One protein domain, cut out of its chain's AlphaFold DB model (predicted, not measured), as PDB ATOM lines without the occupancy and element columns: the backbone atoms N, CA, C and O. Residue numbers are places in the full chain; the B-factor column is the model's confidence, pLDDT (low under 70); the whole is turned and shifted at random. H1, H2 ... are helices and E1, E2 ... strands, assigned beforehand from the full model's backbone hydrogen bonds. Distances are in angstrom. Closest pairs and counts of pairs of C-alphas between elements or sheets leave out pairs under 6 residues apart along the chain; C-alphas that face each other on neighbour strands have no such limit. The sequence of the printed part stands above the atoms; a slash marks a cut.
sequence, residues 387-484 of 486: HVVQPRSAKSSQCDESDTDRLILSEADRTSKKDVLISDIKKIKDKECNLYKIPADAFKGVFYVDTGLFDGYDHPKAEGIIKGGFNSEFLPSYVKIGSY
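This is residues 387 to 484 of the 486 residues of an uncharacterized protein of Bacteriovorax sp. Seq25_V (UniProt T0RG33). With little regular structure, this is two small strand hairpins set apart among long loops, E3-E4 near the middle and E1-E2 toward one side. Beyond E4, residues 468 to 473 stick out. The 98 printed residues run E1, E2, H1, E3, E4, mostly strand, both sheets antiparallel, with 23 residues in named elements; compact, radius of gyration of the C-alphas 14.3 A, spans 42 by 32 by 24 A.

Look first at hairpin E3, residues 444 to 448, and E4, 453 to 458, antiparallel at 168 degrees; N 446 and O 455 are within hydrogen-bond range, 2.9 A. In hairpin E1, residues 388 to 391, and E2, 399 to 402, at 146 degrees, find N 400 and O 390 within range, 2.9 A. H1, residues 422 to 425, is apart from E1 and E4; it is too short for an O i to N i+4 pair, and its one O i to N i+3 pair is within range.

Find C-alpha 388 at (39.925, 2.618, 12.370), where E1 begins. E3 runs 13.1 A; E4, 13.0 A, ends at C-alpha 458 (49.457, 18.380, 17.505).

The printed part has no cut. Links E2 to H1 and H1 to E3 are long. pLDDT is under 70 at residues 423 and 425 to 431.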
ATOM      1  N   HIS A 387      42.510  -1.256  10.994       95.38
ATOM      2  CA  HIS A 387      41.192  -0.874  11.507       95.38
ATOM      3  C   HIS A 387      41.215   0.568  12.000       95.38
ATOM      4  O   HIS A 387      42.148   0.984  12.688       95.38
ATOM      5  N   VAL A 388      40.168   1.334  11.699       94.00
ATOM      6  CA  VAL A 388      39.925   2.618  12.370       94.00
ATOM      7  C   VAL A 388      39.136   2.378  13.651       94.00
ATOM      8  O   VAL A 388      38.120   1.682  13.638       94.00
ATOM      9  N   VAL A 389      39.570   2.981  14.759       91.81
ATOM     10  CA  VAL A 389      38.814   2.983  16.017       91.81
ATOM     11  C   VAL A 389      38.060   4.298  16.153       91.81
ATOM     12  O   VAL A 389      38.650   5.366  16.337       91.81
ATOM     13  N   GLN A 390      36.735   4.228  16.074       88.38
ATOM     14  CA  GLN A 390      35.868   5.405  16.083       88.38
ATOM     15  C   GLN A 390      34.573   5.142  16.866       88.38
ATOM     16  O   GLN A 390      34.181   3.991  17.066       88.38
ATOM     17  N   PRO A 391      33.848   6.190  17.304       82.88
ATOM     18  CA  PRO A 391      32.525   6.010  17.884       82.88
ATOM     19  C   PRO A 391      31.578   5.304  16.912       82.88
ATOM     20  O   PRO A 391      31.480   5.689  15.746       82.88
ATOM     21  N   ARG A 392      30.787   4.346  17.412       81.06
ATOM     22  CA  ARG A 392      29.841   3.587  16.576       81.06
ATOM     23  C   ARG A 392      28.857   4.477  15.811       81.06
ATOM     24  O   ARG A 392      28.464   4.164  14.689       81.06
ATOM     25  N   SER A 393      28.442   5.570  16.445       77.25
ATOM     26  CA  SER A 393      27.627   6.634  15.862       77.25
ATOM     27  C   SER A 393      27.822   7.940  16.635       77.25
ATOM     28  O   SER A 393      28.399   7.958  17.729       77.25
ATOM     29  N   ALA A 394      27.258   9.039  16.121       71.94
ATOM     30  CA  ALA A 394      27.278  10.332  16.804       71.94
ATOM     31  C   ALA A 394      26.721  10.256  18.242       71.94
ATOM     32  O   ALA A 394      27.254  10.912  19.137       71.94
ATOM     33  N   LYS A 395      25.710   9.402  18.475       71.06
ATOM     34  CA  LYS A 395      25.011   9.243  19.765       71.06
ATOM     35  C   LYS A 395      25.562   8.126  20.661       71.06
ATOM     36  O   LYS A 395      25.196   8.073  21.827       71.06
ATOM     37  N   SER A 396      26.397   7.232  20.134       73.62
ATOM     38  CA  SER A 396      26.959   6.118  20.907       73.62
ATOM     39  C   SER A 396      28.108   6.581  21.799       73.62
ATOM     40  O   SER A 396      28.930   7.389  21.356       73.62
ATOM     41  N   SER A 397      28.187   6.038  23.016       71.75
ATOM     42  CA  SER A 397      29.380   6.093  23.876       71.75
ATOM     43  C   SER A 397      30.388   4.982  23.564       71.75
ATOM     44  O   SER A 397      31.573   5.156  23.841       71.75
ATOM     45  N   GLN A 398      29.919   3.885  22.956       77.19
ATOM     46  CA  GLN A 398      30.738   2.754  22.523       77.19
ATOM     47  C   GLN A 398      31.543   3.105  21.278       77.19
ATOM     48  O   GLN A 398      31.036   3.796  20.376       77.19
ATOM     49  N   CYS A 399      32.761   2.581  21.229       82.44
ATOM     50  CA  CYS A 399      33.637   2.688  20.075       82.44
ATOM     51  C   CYS A 399      33.855   1.318  19.449       82.44
ATOM     52  O   CYS A 399      33.921   0.313  20.149       82.44
ATOM     53  N   ASP A 400      33.927   1.317  18.125       86.69
ATOM     54  CA  ASP A 400      34.090   0.117  17.327       86.69
ATOM     55  C   ASP A 400      35.407   0.215  16.563       86.69
ATOM     56  O   ASP A 400      35.756   1.274  16.029       86.69
ATOM     57  N   GLU A 401      36.076  -0.921  16.448       90.81
ATOM     58  CA  GLU A 401      37.020  -1.179  15.369       90.81
ATOM     59  C   GLU A 401      36.237  -1.462  14.089       90.81
ATOM     60  O   GLU A 401      35.312  -2.276  14.069       90.81
ATOM     61  N   SER A 402      36.556  -0.728  13.028       88.44
ATOM     62  CA  SER A 402      35.779  -0.707  11.791       88.44
ATOM     63  C   SER A 402      36.706  -0.704  10.581       88.44
ATOM     64  O   SER A 402      37.816  -0.182  10.633       88.44
ATOM     65  N   ASP A 403      36.213  -1.266   9.479       89.56
ATOM     66  CA  ASP A 403      36.826  -1.239   8.142       89.56
ATOM     67  C   ASP A 403      36.280  -0.098   7.259       89.56
ATOM     68  O   ASP A 403      36.479  -0.065   6.043       89.56
ATOM     69  N   THR A 404      35.527   0.802   7.885       88.12
ATOM     70  CA  THR A 404      34.836   1.931   7.264       88.12
ATOM     71  C   THR A 404      35.092   3.176   8.095       88.12
ATOM     72  O   THR A 404      34.876   3.148   9.316       88.12
ATOM     73  N   ASP A 405      35.490   4.258   7.434       88.50
ATOM     74  CA  ASP A 405      35.690   5.560   8.047       88.50
ATOM     75  C   ASP A 405      34.351   6.281   8.219       88.50
ATOM     76  O   ASP A 405      33.643   6.590   7.263       88.50
ATOM     77  N   ARG A 406      33.984   6.541   9.471       87.12
ATOM     78  CA  ARG A 406      32.758   7.262   9.830       87.12
ATOM     79  C   ARG A 406      33.060   8.699  10.227       87.12
ATOM     80  O   ARG A 406      32.123   9.456  10.463       87.12
ATOM     81  N   LEU A 407      34.325   9.087  10.361       83.62
ATOM     82  CA  LEU A 407      34.698  10.404  10.848       83.62
ATOM     83  C   LEU A 407      34.666  11.415   9.704       83.62
ATOM     84  O   LEU A 407      35.262  11.225   8.652       83.62
ATOM     85  N   ILE A 408      34.017  12.549   9.924       80.44
ATOM     86  CA  ILE A 408      33.846  13.608   8.932       80.44
ATOM     87  C   ILE A 408      34.456  14.910   9.457       80.44
ATOM     88  O   ILE A 408      34.253  15.275  10.617       80.44
ATOM     89  N   LEU A 409      35.232  15.612   8.621       76.69
ATOM     90  CA  LEU A 409      35.945  16.833   9.022       76.69
ATOM     91  C   LEU A 409      35.048  18.077   8.959       76.69
ATOM     92  O   LEU A 409      35.211  18.985   9.776       76.69
ATOM     93  N   SER A 410      34.097  18.113   8.021       76.94
ATOM     94  CA  SER A 410      33.193  19.243   7.810       76.94
ATOM     95  C   SER A 410      31.767  18.792   7.483       76.94
ATOM     96  O   SER A 410      31.555  17.711   6.948       76.94
ATOM     97  N   GLU A 411      30.766  19.625   7.777       77.81
ATOM     98  CA  GLU A 411      29.359  19.297   7.481       77.81
ATOM     99  C   GLU A 411      29.101  19.040   5.994       77.81
ATOM    100  O   GLU A 411      28.231  18.240   5.663       77.81
ATOM    101  N   ALA A 412      29.879  19.675   5.117       77.06
ATOM    102  CA  ALA A 412      29.754  19.525   3.674       77.06
ATOM    103  C   ALA A 412      30.100  18.109   3.182       77.06
ATOM    104  O   ALA A 412      29.588  17.692   2.147       77.06
ATOM    105  N   ASP A 413      30.918  17.357   3.925       72.62
ATOM    106  CA  ASP A 413      31.333  16.004   3.531       72.62
ATOM    107  C   ASP A 413      30.342  14.923   4.011       72.62
ATOM    108  O   ASP A 413      30.537  13.731   3.772       72.62
ATOM    109  N   ARG A 414      29.280  15.310   4.732       78.00
ATOM    110  CA  ARG A 414      28.346  14.364   5.347       78.00
ATOM    111  C   ARG A 414      27.376  13.811   4.309       78.00
ATOM    112  O   ARG A 414      26.542  14.539   3.777       78.00
ATOM    113  N   THR A 415      27.412  12.500   4.101       76.88
ATOM    114  CA  THR A 415      26.527  11.819   3.142       76.88
ATOM    115  C   THR A 415      25.583  10.823   3.815       76.88
ATOM    116  O   THR A 415      24.572  10.442   3.223       76.88
ATOM    117  N   SER A 416      25.839  10.445   5.076       73.94
ATOM    118  CA  SER A 416      25.040   9.452   5.796       73.94
ATOM    119  C   SER A 416      24.648   9.864   7.228       73.94
ATOM    120  O   SER A 416      25.253  10.722   7.879       73.94
ATOM    121  N   LYS A 417      23.607   9.208   7.772       70.31
ATOM    122  CA  LYS A 417      23.202   9.338   9.190       70.31
ATOM    123  C   LYS A 417      24.143   8.606  10.160       70.31
ATOM    124  O   LYS A 417      24.031   8.827  11.366       70.31
ATOM    125  N   LYS A 418      25.010   7.715   9.665       75.00
ATOM    126  CA  LYS A 418      25.971   6.955  10.484       75.00
ATOM    127  C   LYS A 418      27.270   7.734  10.720       75.00
ATOM    128  O   LYS A 418      27.954   7.451  11.700       75.00
ATOM    129  N   ASP A 419      27.544   8.730   9.883       81.19
ATOM    130  CA  ASP A 419      28.747   9.555   9.945       81.19
ATOM    131  C   ASP A 419      28.786  10.429  11.210       81.19
ATOM    132  O   ASP A 419      27.762  10.939  11.691       81.19
ATOM    133  N   VAL A 420      29.997  10.620  11.728       79.75
ATOM    134  CA  VAL A 420      30.336  11.358  12.943       79.75
ATOM    135  C   VAL A 420      31.156  12.579  12.552       79.75
ATOM    136  O   VAL A 420      32.307  12.465  12.150       79.75
ATOM    137  N   LEU A 421      30.589  13.771  12.697       76.88
ATOM    138  CA  LEU A 421      31.320  15.011  12.452       76.88
ATOM    139  C   LEU A 421      32.335  15.271  13.580       76.88
ATOM    140  O   LEU A 421      32.038  15.015  14.745       76.88
ATOM    141  N   ILE A 422      33.508  15.846  13.293       74.69
ATOM    142  CA  ILE A 422      34.473  16.233  14.343       74.69
ATOM    143  C   ILE A 422      33.847  17.196  15.372       74.69
ATOM    144  O   ILE A 422      34.182  17.171  16.555       74.69
ATOM    145  N   SER A 423      32.905  18.050  14.967       69.00
ATOM    146  CA  SER A 423      32.161  18.875  15.924       69.00
ATOM    147  C   SER A 423      31.198  18.053  16.794       69.00
ATOM    148  O   SER A 423      31.021  18.399  17.957       69.00
ATOM    149  N   ASP A 424      30.653  16.935  16.303       72.00
ATOM    150  CA  ASP A 424      29.881  15.977  17.110       72.00
ATOM    151  C   ASP A 424      30.797  15.197  18.058       72.00
ATOM    152  O   ASP A 424      30.425  14.905  19.200       72.00
ATOM    153  N   ILE A 425      32.035  14.945  17.619       65.88
ATOM    154  CA  ILE A 425      33.114  14.491  18.486       65.88
ATOM    155  C   ILE A 425      33.329  15.472  19.644       65.88
ATOM    156  O   ILE A 425      33.644  15.012  20.724       65.88
ATOM    157  N   LYS A 426      33.046  16.779  19.556       57.66
ATOM    158  CA  LYS A 426      33.216  17.712  20.704       57.66
ATOM    159  C   LYS A 426      32.457  17.318  21.981       57.66
ATOM    160  O   LYS A 426      32.809  17.784  23.060       57.66
ATOM    161  N   LYS A 427      31.489  16.398  21.895       63.50
ATOM    162  CA  LYS A 427      30.783  15.789  23.036       63.50
ATOM    163  C   LYS A 427      31.475  14.523  23.601       63.50
ATOM    164  O   LYS A 427      30.891  13.833  24.426       63.50
ATOM    165  N   ILE A 428      32.707  14.200  23.180       61.28
ATOM    166  CA  ILE A 428      33.437  12.934  23.438       61.28
ATOM    167  C   ILE A 428      33.982  12.743  24.853       61.28
ATOM    168  O   ILE A 428      34.581  11.708  25.138       61.28
ATOM    169  N   LYS A 429      33.739  13.670  25.785       58.19
ATOM    170  CA  LYS A 429      34.227  13.515  27.165       58.19
ATOM    171  C   LYS A 429      33.847  12.152  27.778       58.19
ATOM    172  O   LYS A 429      34.629  11.599  28.542       58.19
ATOM    173  N   ASP A 430      32.720  11.574  27.363       60.44
ATOM    174  CA  ASP A 430      32.202  10.316  27.907       60.44
ATOM    175  C   ASP A 430      32.286   9.106  26.956       60.44
ATOM    176  O   ASP A 430      31.681   8.074  27.245       60.44
ATOM    177  N   LYS A 431      33.013   9.193  25.830       66.25
ATOM    178  CA  LYS A 431      33.166   8.051  24.903       66.25
ATOM    179  C   LYS A 431      34.391   7.196  25.225       66.25
ATOM    180  O   LYS A 431      35.400   7.704  25.703       66.25
ATOM    181  N   GLU A 432      34.306   5.906  24.911       73.31
ATOM    182  CA  GLU A 432      35.337   4.906  25.234       73.31
ATOM    183  C   GLU A 432      36.634   5.061  24.408       73.31
ATOM    184  O   GLU A 432      37.711   4.769  24.908       73.31
ATOM    185  N   CYS A 433      36.576   5.649  23.208       79.44
ATOM    186  CA  CYS A 433      37.719   5.961  22.325       79.44
ATOM    187  C   CYS A 433      38.368   7.319  22.646       79.44
ATOM    188  O   CYS A 433      38.805   8.075  21.777       79.44
ATOM    189  N   ASN A 434      38.367   7.653  23.930       86.25
ATOM    190  CA  ASN A 434      39.016   8.810  24.517       86.25
ATOM    191  C   ASN A 434      39.433   8.409  25.930       86.25
ATOM    192  O   ASN A 434      38.826   8.845  26.907       86.25
ATOM    193  N   LEU A 435      40.451   7.550  26.027       87.25
ATOM    194  CA  LEU A 435      40.896   6.940  27.282       87.25
ATOM    195  C   LEU A 435      40.983   7.927  28.461       87.25
ATOM    196  O   LEU A 435      40.497   7.659  29.560       87.25
ATOM    197  N   TYR A 436      41.586   9.093  28.237       88.19
ATOM    198  CA  TYR A 436      41.791  10.123  29.257       88.19
ATOM    199  C   TYR A 436      40.661  11.143  29.365       88.19
ATOM    200  O   TYR A 436      40.758  12.066  30.178       88.19
ATOM    201  N   LYS A 437      39.595  10.982  28.575       86.56
ATOM    202  CA  LYS A 437      38.398  11.828  28.595       86.56
ATOM    203  C   LYS A 437      38.706  13.314  28.393       86.56
ATOM    204  O   LYS A 437      38.078  14.178  29.008       86.56
ATOM    205  N   ILE A 438      39.691  13.624  27.547       86.75
ATOM    206  CA  ILE A 438      40.060  15.015  27.264       86.75
ATOM    207  C   ILE A 438      38.953  15.729  26.471       86.75
ATOM    208  O   ILE A 438      38.187  15.060  25.766       86.75
ATOM    209  N   PRO A 439      38.858  17.072  26.551       84.94
ATOM    210  CA  PRO A 439      37.940  17.847  25.723       84.94
ATOM    211  C   PRO A 439      38.184  17.575  24.242       84.94
ATOM    212  O   PRO A 439      39.328  17.513  23.792       84.94
ATOM    213  N   ALA A 440      37.121  17.396  23.464       80.00
ATOM    214  CA  ALA A 440      37.315  16.945  22.094       80.00
ATOM    215  C   ALA A 440      37.799  18.036  21.126       80.00
ATOM    216  O   ALA A 440      38.419  17.734  20.113       80.00
ATOM    217  N   ASP A 441      37.596  19.307  21.461       82.12
ATOM    218  CA  ASP A 441      38.216  20.444  20.775       82.12
ATOM    219  C   ASP A 441      39.732  20.563  21.032       82.12
ATOM    220  O   ASP A 441      40.427  21.289  20.304       82.12
ATOM    221  N   ALA A 442      40.253  19.822  22.019       88.75
ATOM    222  CA  ALA A 442      41.682  19.700  22.271       88.75
ATOM    223  C   ALA A 442      42.381  18.737  21.300       88.75
ATOM    224  O   ALA A 442      43.591  18.874  21.121       88.75
ATOM    225  N   PHE A 443      41.663  17.805  20.655       88.25
ATOM    226  CA  PHE A 443      42.246  16.998  19.578       88.25
ATOM    227  C   PHE A 443      42.640  17.908  18.409       88.25
ATOM    228  O   PHE A 443      41.919  18.847  18.054       88.25
ATOM    229  N   LYS A 444      43.796  17.630  17.807       89.06
ATOM    230  CA  LYS A 444      44.328  18.365  16.657       89.06
ATOM    231  C   LYS A 444      44.820  17.383  15.610       89.06
ATOM    232  O   LYS A 444      45.561  16.462  15.943       89.06
ATOM    233  N   GLY A 445      44.415  17.620  14.367       88.88
ATOM    234  CA  GLY A 445      44.774  16.784  13.231       88.88
ATOM    235  C   GLY A 445      44.170  15.386  13.260       88.88
ATOM    236  O   GLY A 445      43.278  15.082  14.057       88.88
ATOM    237  N   VAL A 446      44.668  14.555  12.356       91.19
ATOM    238  CA  VAL A 446      44.204  13.190  12.112       91.19
ATOM    239  C   VAL A 446      45.404  12.271  11.917       91.19
ATOM    240  O   VAL A 446      46.422  12.671  11.349       91.19
ATOM    241  N   PHE A 447      45.268  11.042  12.403       96.38
ATOM    242  CA  PHE A 447      46.160   9.930  12.123       96.38
ATOM    243  C   PHE A 447      45.507   8.990  11.103       96.38
ATOM    244  O   PHE A 447      44.406   8.485  11.338       96.38
ATOM    245  N   TYR A 448      46.184   8.764   9.980       96.75
ATOM    246  CA  TYR A 448      45.753   7.853   8.929       96.75
ATOM    247  C   TYR A 448      46.280   6.448   9.203       96.75
ATOM    248  O   TYR A 448      47.476   6.185   9.069       96.75
ATOM    249  N   VAL A 449      45.400   5.546   9.636       96.94
ATOM    250  CA  VAL A 449      45.801   4.221  10.141       96.94
ATOM    251  C   VAL A 449      46.331   3.295   9.044       96.94
ATOM    252  O   VAL A 449      47.119   2.399   9.327       96.94
ATOM    253  N   ASP A 450      45.932   3.523   7.799       95.38
ATOM    254  CA  ASP A 450      46.310   2.757   6.611       95.38
ATOM    255  C   ASP A 450      47.708   3.097   6.084       95.38
ATOM    256  O   ASP A 450      48.374   2.230   5.515       95.38
ATOM    257  N   THR A 451      48.162   4.334   6.300       95.56
ATOM    258  CA  THR A 451      49.464   4.823   5.821       95.56
ATOM    259  C   THR A 451      50.438   5.174   6.945       95.56
ATOM    260  O   THR A 451      51.618   5.407   6.704       95.56
ATOM    261  N   GLY A 452      49.976   5.244   8.192       96.62
ATOM    262  CA  GLY A 452      50.800   5.669   9.324       96.62
ATOM    263  C   GLY A 452      51.136   7.165   9.305       96.62
ATOM    264  O   GLY A 452      52.039   7.602  10.024       96.62
ATOM    265  N   LEU A 453      50.441   7.949   8.473       97.00
ATOM    266  CA  LEU A 453      50.705   9.368   8.262       97.00
ATOM    267  C   LEU A 453      49.826  10.261   9.135       97.00
ATOM    268  O   LEU A 453      48.722   9.904   9.537       97.00
ATOM    269  N   PHE A 454      50.318  11.465   9.398       96.62
ATOM    270  CA  PHE A 454      49.634  12.483  10.180       96.62
ATOM    271  C   PHE A 454      49.351  13.722   9.334       96.62
ATOM    272  O   PHE A 454      50.254  14.242   8.668       96.62
ATOM    273  N   ASP A 455      48.126  14.235   9.437       93.12
ATOM    274  CA  ASP A 455      47.726  15.535   8.896       93.12
ATOM    275  C   ASP A 455      47.343  16.495  10.022       93.12
ATOM    276  O   ASP A 455      46.489  16.190  10.853       93.12
ATOM    277  N   GLY A 456      48.008  17.650  10.078       92.00
ATOM    278  CA  GLY A 456      47.725  18.704  11.058       92.00
ATOM    279  C   GLY A 456      47.815  18.289  12.535       92.00
ATOM    280  O   GLY A 456      47.243  18.976  13.383       92.00
ATOM    281  N   TYR A 457      48.469  17.166  12.855       94.81
ATOM    282  CA  TYR A 457      48.533  16.641  14.221       94.81
ATOM    283  C   TYR A 457      49.312  17.578  15.155       94.81
ATOM    284  O   TYR A 457      50.412  18.021  14.824       94.81
ATOM    285  N   ASP A 458      48.754  17.833  16.338       94.44
ATOM    286  CA  ASP A 458      49.457  18.380  17.505       94.44
ATOM    287  C   ASP A 458      49.060  17.542  18.730       94.44
ATOM    288  O   ASP A 458      47.943  17.021  18.807       94.44
ATOM    289  N   HIS A 459      49.956  17.410  19.710       94.50
ATOM    290  CA  HIS A 459      49.592  16.788  20.977       94.50
ATOM    291  C   HIS A 459      48.467  17.612  21.613       94.50
ATOM    292  O   HIS A 459      48.621  18.834  21.733       94.50
ATOM    293  N   PRO A 460      47.368  16.979  22.062       92.25
ATOM    294  CA  PRO A 460      46.253  17.726  22.610       92.25
ATOM    295  C   PRO A 460      46.683  18.623  23.771       92.25
ATOM    296  O   PRO A 460      47.378  18.194  24.695       92.25
ATOM    297  N   LYS A 461      46.257  19.887  23.733       91.25
ATOM    298  CA  LYS A 461      46.497  20.859  24.809       91.25
ATOM    299  C   LYS A 461      45.397  20.721  25.858       91.25
ATOM    300  O   LYS A 461      44.523  21.574  25.963       91.25
ATOM    301  N   ALA A 462      45.421  19.604  26.576       91.06
ATOM    302  CA  ALA A 462      44.434  19.257  27.588       91.06
ATOM    303  C   ALA A 462      45.095  18.818  28.894       91.06
ATOM    304  O   ALA A 462      46.234  18.343  28.915       91.06
ATOM    305  N   GLU A 463      44.352  18.963  29.986       90.19
ATOM    306  CA  GLU A 463      44.803  18.562  31.311       90.19
ATOM    307  C   GLU A 463      45.127  17.057  31.370       90.19
ATOM    308  O   GLU A 463      44.392  16.197  30.869       90.19
ATOM    309  N   GLY A 464      46.286  16.749  31.953       87.88
ATOM    310  CA  GLY A 464      46.811  15.394  32.063       87.88
ATOM    311  C   GLY A 464      47.298  14.772  30.749       87.88
ATOM    312  O   GLY A 464      47.535  13.567  30.718       87.88
ATOM    313  N   ILE A 465      47.468  15.543  29.669       92.62
ATOM    314  CA  ILE A 465      48.315  15.128  28.542       92.62
ATOM    315  C   ILE A 465      49.754  15.524  28.862       92.62
ATOM    316  O   ILE A 465      50.114  16.700  28.863       92.62
ATOM    317  N   ILE A 466      50.583  14.525  29.156       92.31
ATOM    318  CA  ILE A 466      51.976  14.733  29.554       92.31
ATOM    319  C   ILE A 466      52.877  14.458  28.357       92.31
ATOM    320  O   ILE A 466      52.776  13.408  27.729       92.31
ATOM    321  N   LYS A 467      53.783  15.390  28.059       92.69
ATOM    322  CA  LYS A 467      54.775  15.235  26.991       92.69
ATOM    323  C   LYS A 467      56.037  14.541  27.517       92.69
ATOM    324  O   LYS A 467      56.495  14.804  28.633       92.69
ATOM    325  N   GLY A 468      56.586  13.646  26.714       90.69
ATOM    326  CA  GLY A 468      57.903  13.036  26.870       90.69
ATOM    327  C   GLY A 468      58.630  13.035  25.527       90.69
ATOM    328  O   GLY A 468      58.284  13.809  24.635       90.69
ATOM    329  N   GLY A 469      59.620  12.161  25.374       89.56
ATOM    330  CA  GLY A 469      60.328  12.011  24.107       89.56
ATOM    331  C   GLY A 469      61.252  13.183  23.806       89.56
ATOM    332  O   GLY A 469      61.640  13.965  24.687       89.56
ATOM    333  N   PHE A 470      61.632  13.303  22.539       86.94
ATOM    334  CA  PHE A 470      62.450  14.408  22.054       86.94
ATOM    335  C   PHE A 470      61.705  15.744  22.155       86.94
ATOM    336  O   PHE A 470      60.741  15.994  21.442       86.94
ATOM    337  N   ASN A 471      62.227  16.683  22.949       81.50
ATOM    338  CA  ASN A 471      61.660  18.038  23.019       81.50
ATOM    339  C   ASN A 471      61.746  18.792  21.680       81.50
ATOM    340  O   ASN A 471      60.943  19.679  21.409       81.50
ATOM    341  N   SER A 472      62.747  18.461  20.857       80.12
ATOM    342  CA  SER A 472      63.010  19.095  19.561       80.12
ATOM    343  C   SER A 472      62.402  18.333  18.380       80.12
ATOM    344  O   SER A 472      62.593  18.740  17.232       80.12
ATOM    345  N   GLU A 473      61.737  17.202  18.621       86.88
ATOM    346  CA  GLU A 473      61.071  16.415  17.586       86.88
ATOM    347  C   GLU A 473      59.654  16.081  18.023       86.88
ATOM    348  O   GLU A 473      59.417  15.210  18.850       86.88
ATOM    349  N   PHE A 474      58.703  16.776  17.414       88.50
ATOM    350  CA  PHE A 474      57.295  16.494  17.625       88.50
ATOM    351  C   PHE A 474      56.876  15.177  16.947       88.50
ATOM    352  O   PHE A 474      56.361  14.268  17.587       88.50
ATOM    353  N   LEU A 475      57.162  15.074  15.650       93.06
ATOM    354  CA  LEU A 475      57.025  13.879  14.824       93.06
ATOM    355  C   LEU A 475      58.175  13.871  13.805       93.06
ATOM    356  O   LEU A 475      58.511  14.960  13.302       93.06
ATOM    357  N   PRO A 476      58.730  12.699  13.444       93.44
ATOM    358  CA  PRO A 476      59.634  12.575  12.305       93.44
ATOM    359  C   PRO A 476      59.016  13.162  11.028       93.44
ATOM    360  O   PRO A 476      57.798  13.150  10.841       93.44
ATOM    361  N   SER A 477      59.829  13.711  10.125       92.31
ATOM    362  CA  SER A 477      59.309  14.348   8.903       92.31
ATOM    363  C   SER A 477      58.574  13.359   7.994       92.31
ATOM    364  O   SER A 477      57.517  13.697   7.465       92.31
ATOM    365  N   TYR A 478      59.085  12.133   7.863       93.12
ATOM    366  CA  TYR A 478      58.527  11.084   7.005       93.12
ATOM    367  C   TYR A 478      57.183  10.517   7.484       93.12
ATOM    368  O   TYR A 478      56.594   9.725   6.765       93.12
ATOM    369  N   VAL A 479      56.665  10.892   8.660       95.31
ATOM    370  CA  VAL A 479      55.291  10.516   9.061       95.31
ATOM    371  C   VAL A 479      54.279  11.635   8.822       95.31
ATOM    372  O   VAL A 479      53.103  11.486   9.123       95.31
ATOM    373  N   LYS A 480      54.703  12.788   8.297       94.62
ATOM    374  CA  LYS A 480      53.798  13.901   7.983       94.62
ATOM    375  C   LYS A 480      53.327  13.775   6.542       94.62
ATOM    376  O   LYS A 480      54.161  13.667   5.646       94.62
ATOM    377  N   ILE A 481      52.017  13.868   6.310       91.25
ATOM    378  CA  ILE A 481      51.444  13.721   4.963       91.25
ATOM    379  C   ILE A 481      52.029  14.725   3.959       91.25
ATOM    380  O   ILE A 481      52.331  14.371   2.826       91.25
ATOM    381  N   GLY A 482      52.288  15.962   4.397       88.38
ATOM    382  CA  GLY A 482      52.863  17.015   3.554       88.38
ATOM    383  C   GLY A 482      54.301  16.761   3.084       88.38
ATOM    384  O   GLY A 482      54.816  17.553   2.300       88.38
ATOM    385  N   SER A 483      54.951  15.692   3.552       86.56
ATOM    386  CA  SER A 483      56.307  15.307   3.141       86.56
ATOM    387  C   SER A 483      56.334  14.311   1.976       86.56
ATOM    388  O   SER A 483      57.427  13.945   1.542       86.56
ATOM    389  N   TYR A 484      55.173  13.843   1.508       88.62
ATOM    390  CA  TYR A 484      55.062  12.867   0.421       88.62
ATOM    391  C   TYR A 484      54.885  13.558  -0.925       88.62
ATOM    392  O   TYR A 484      54.219  14.591  -1.036       88.62
TER     393      TYR A 484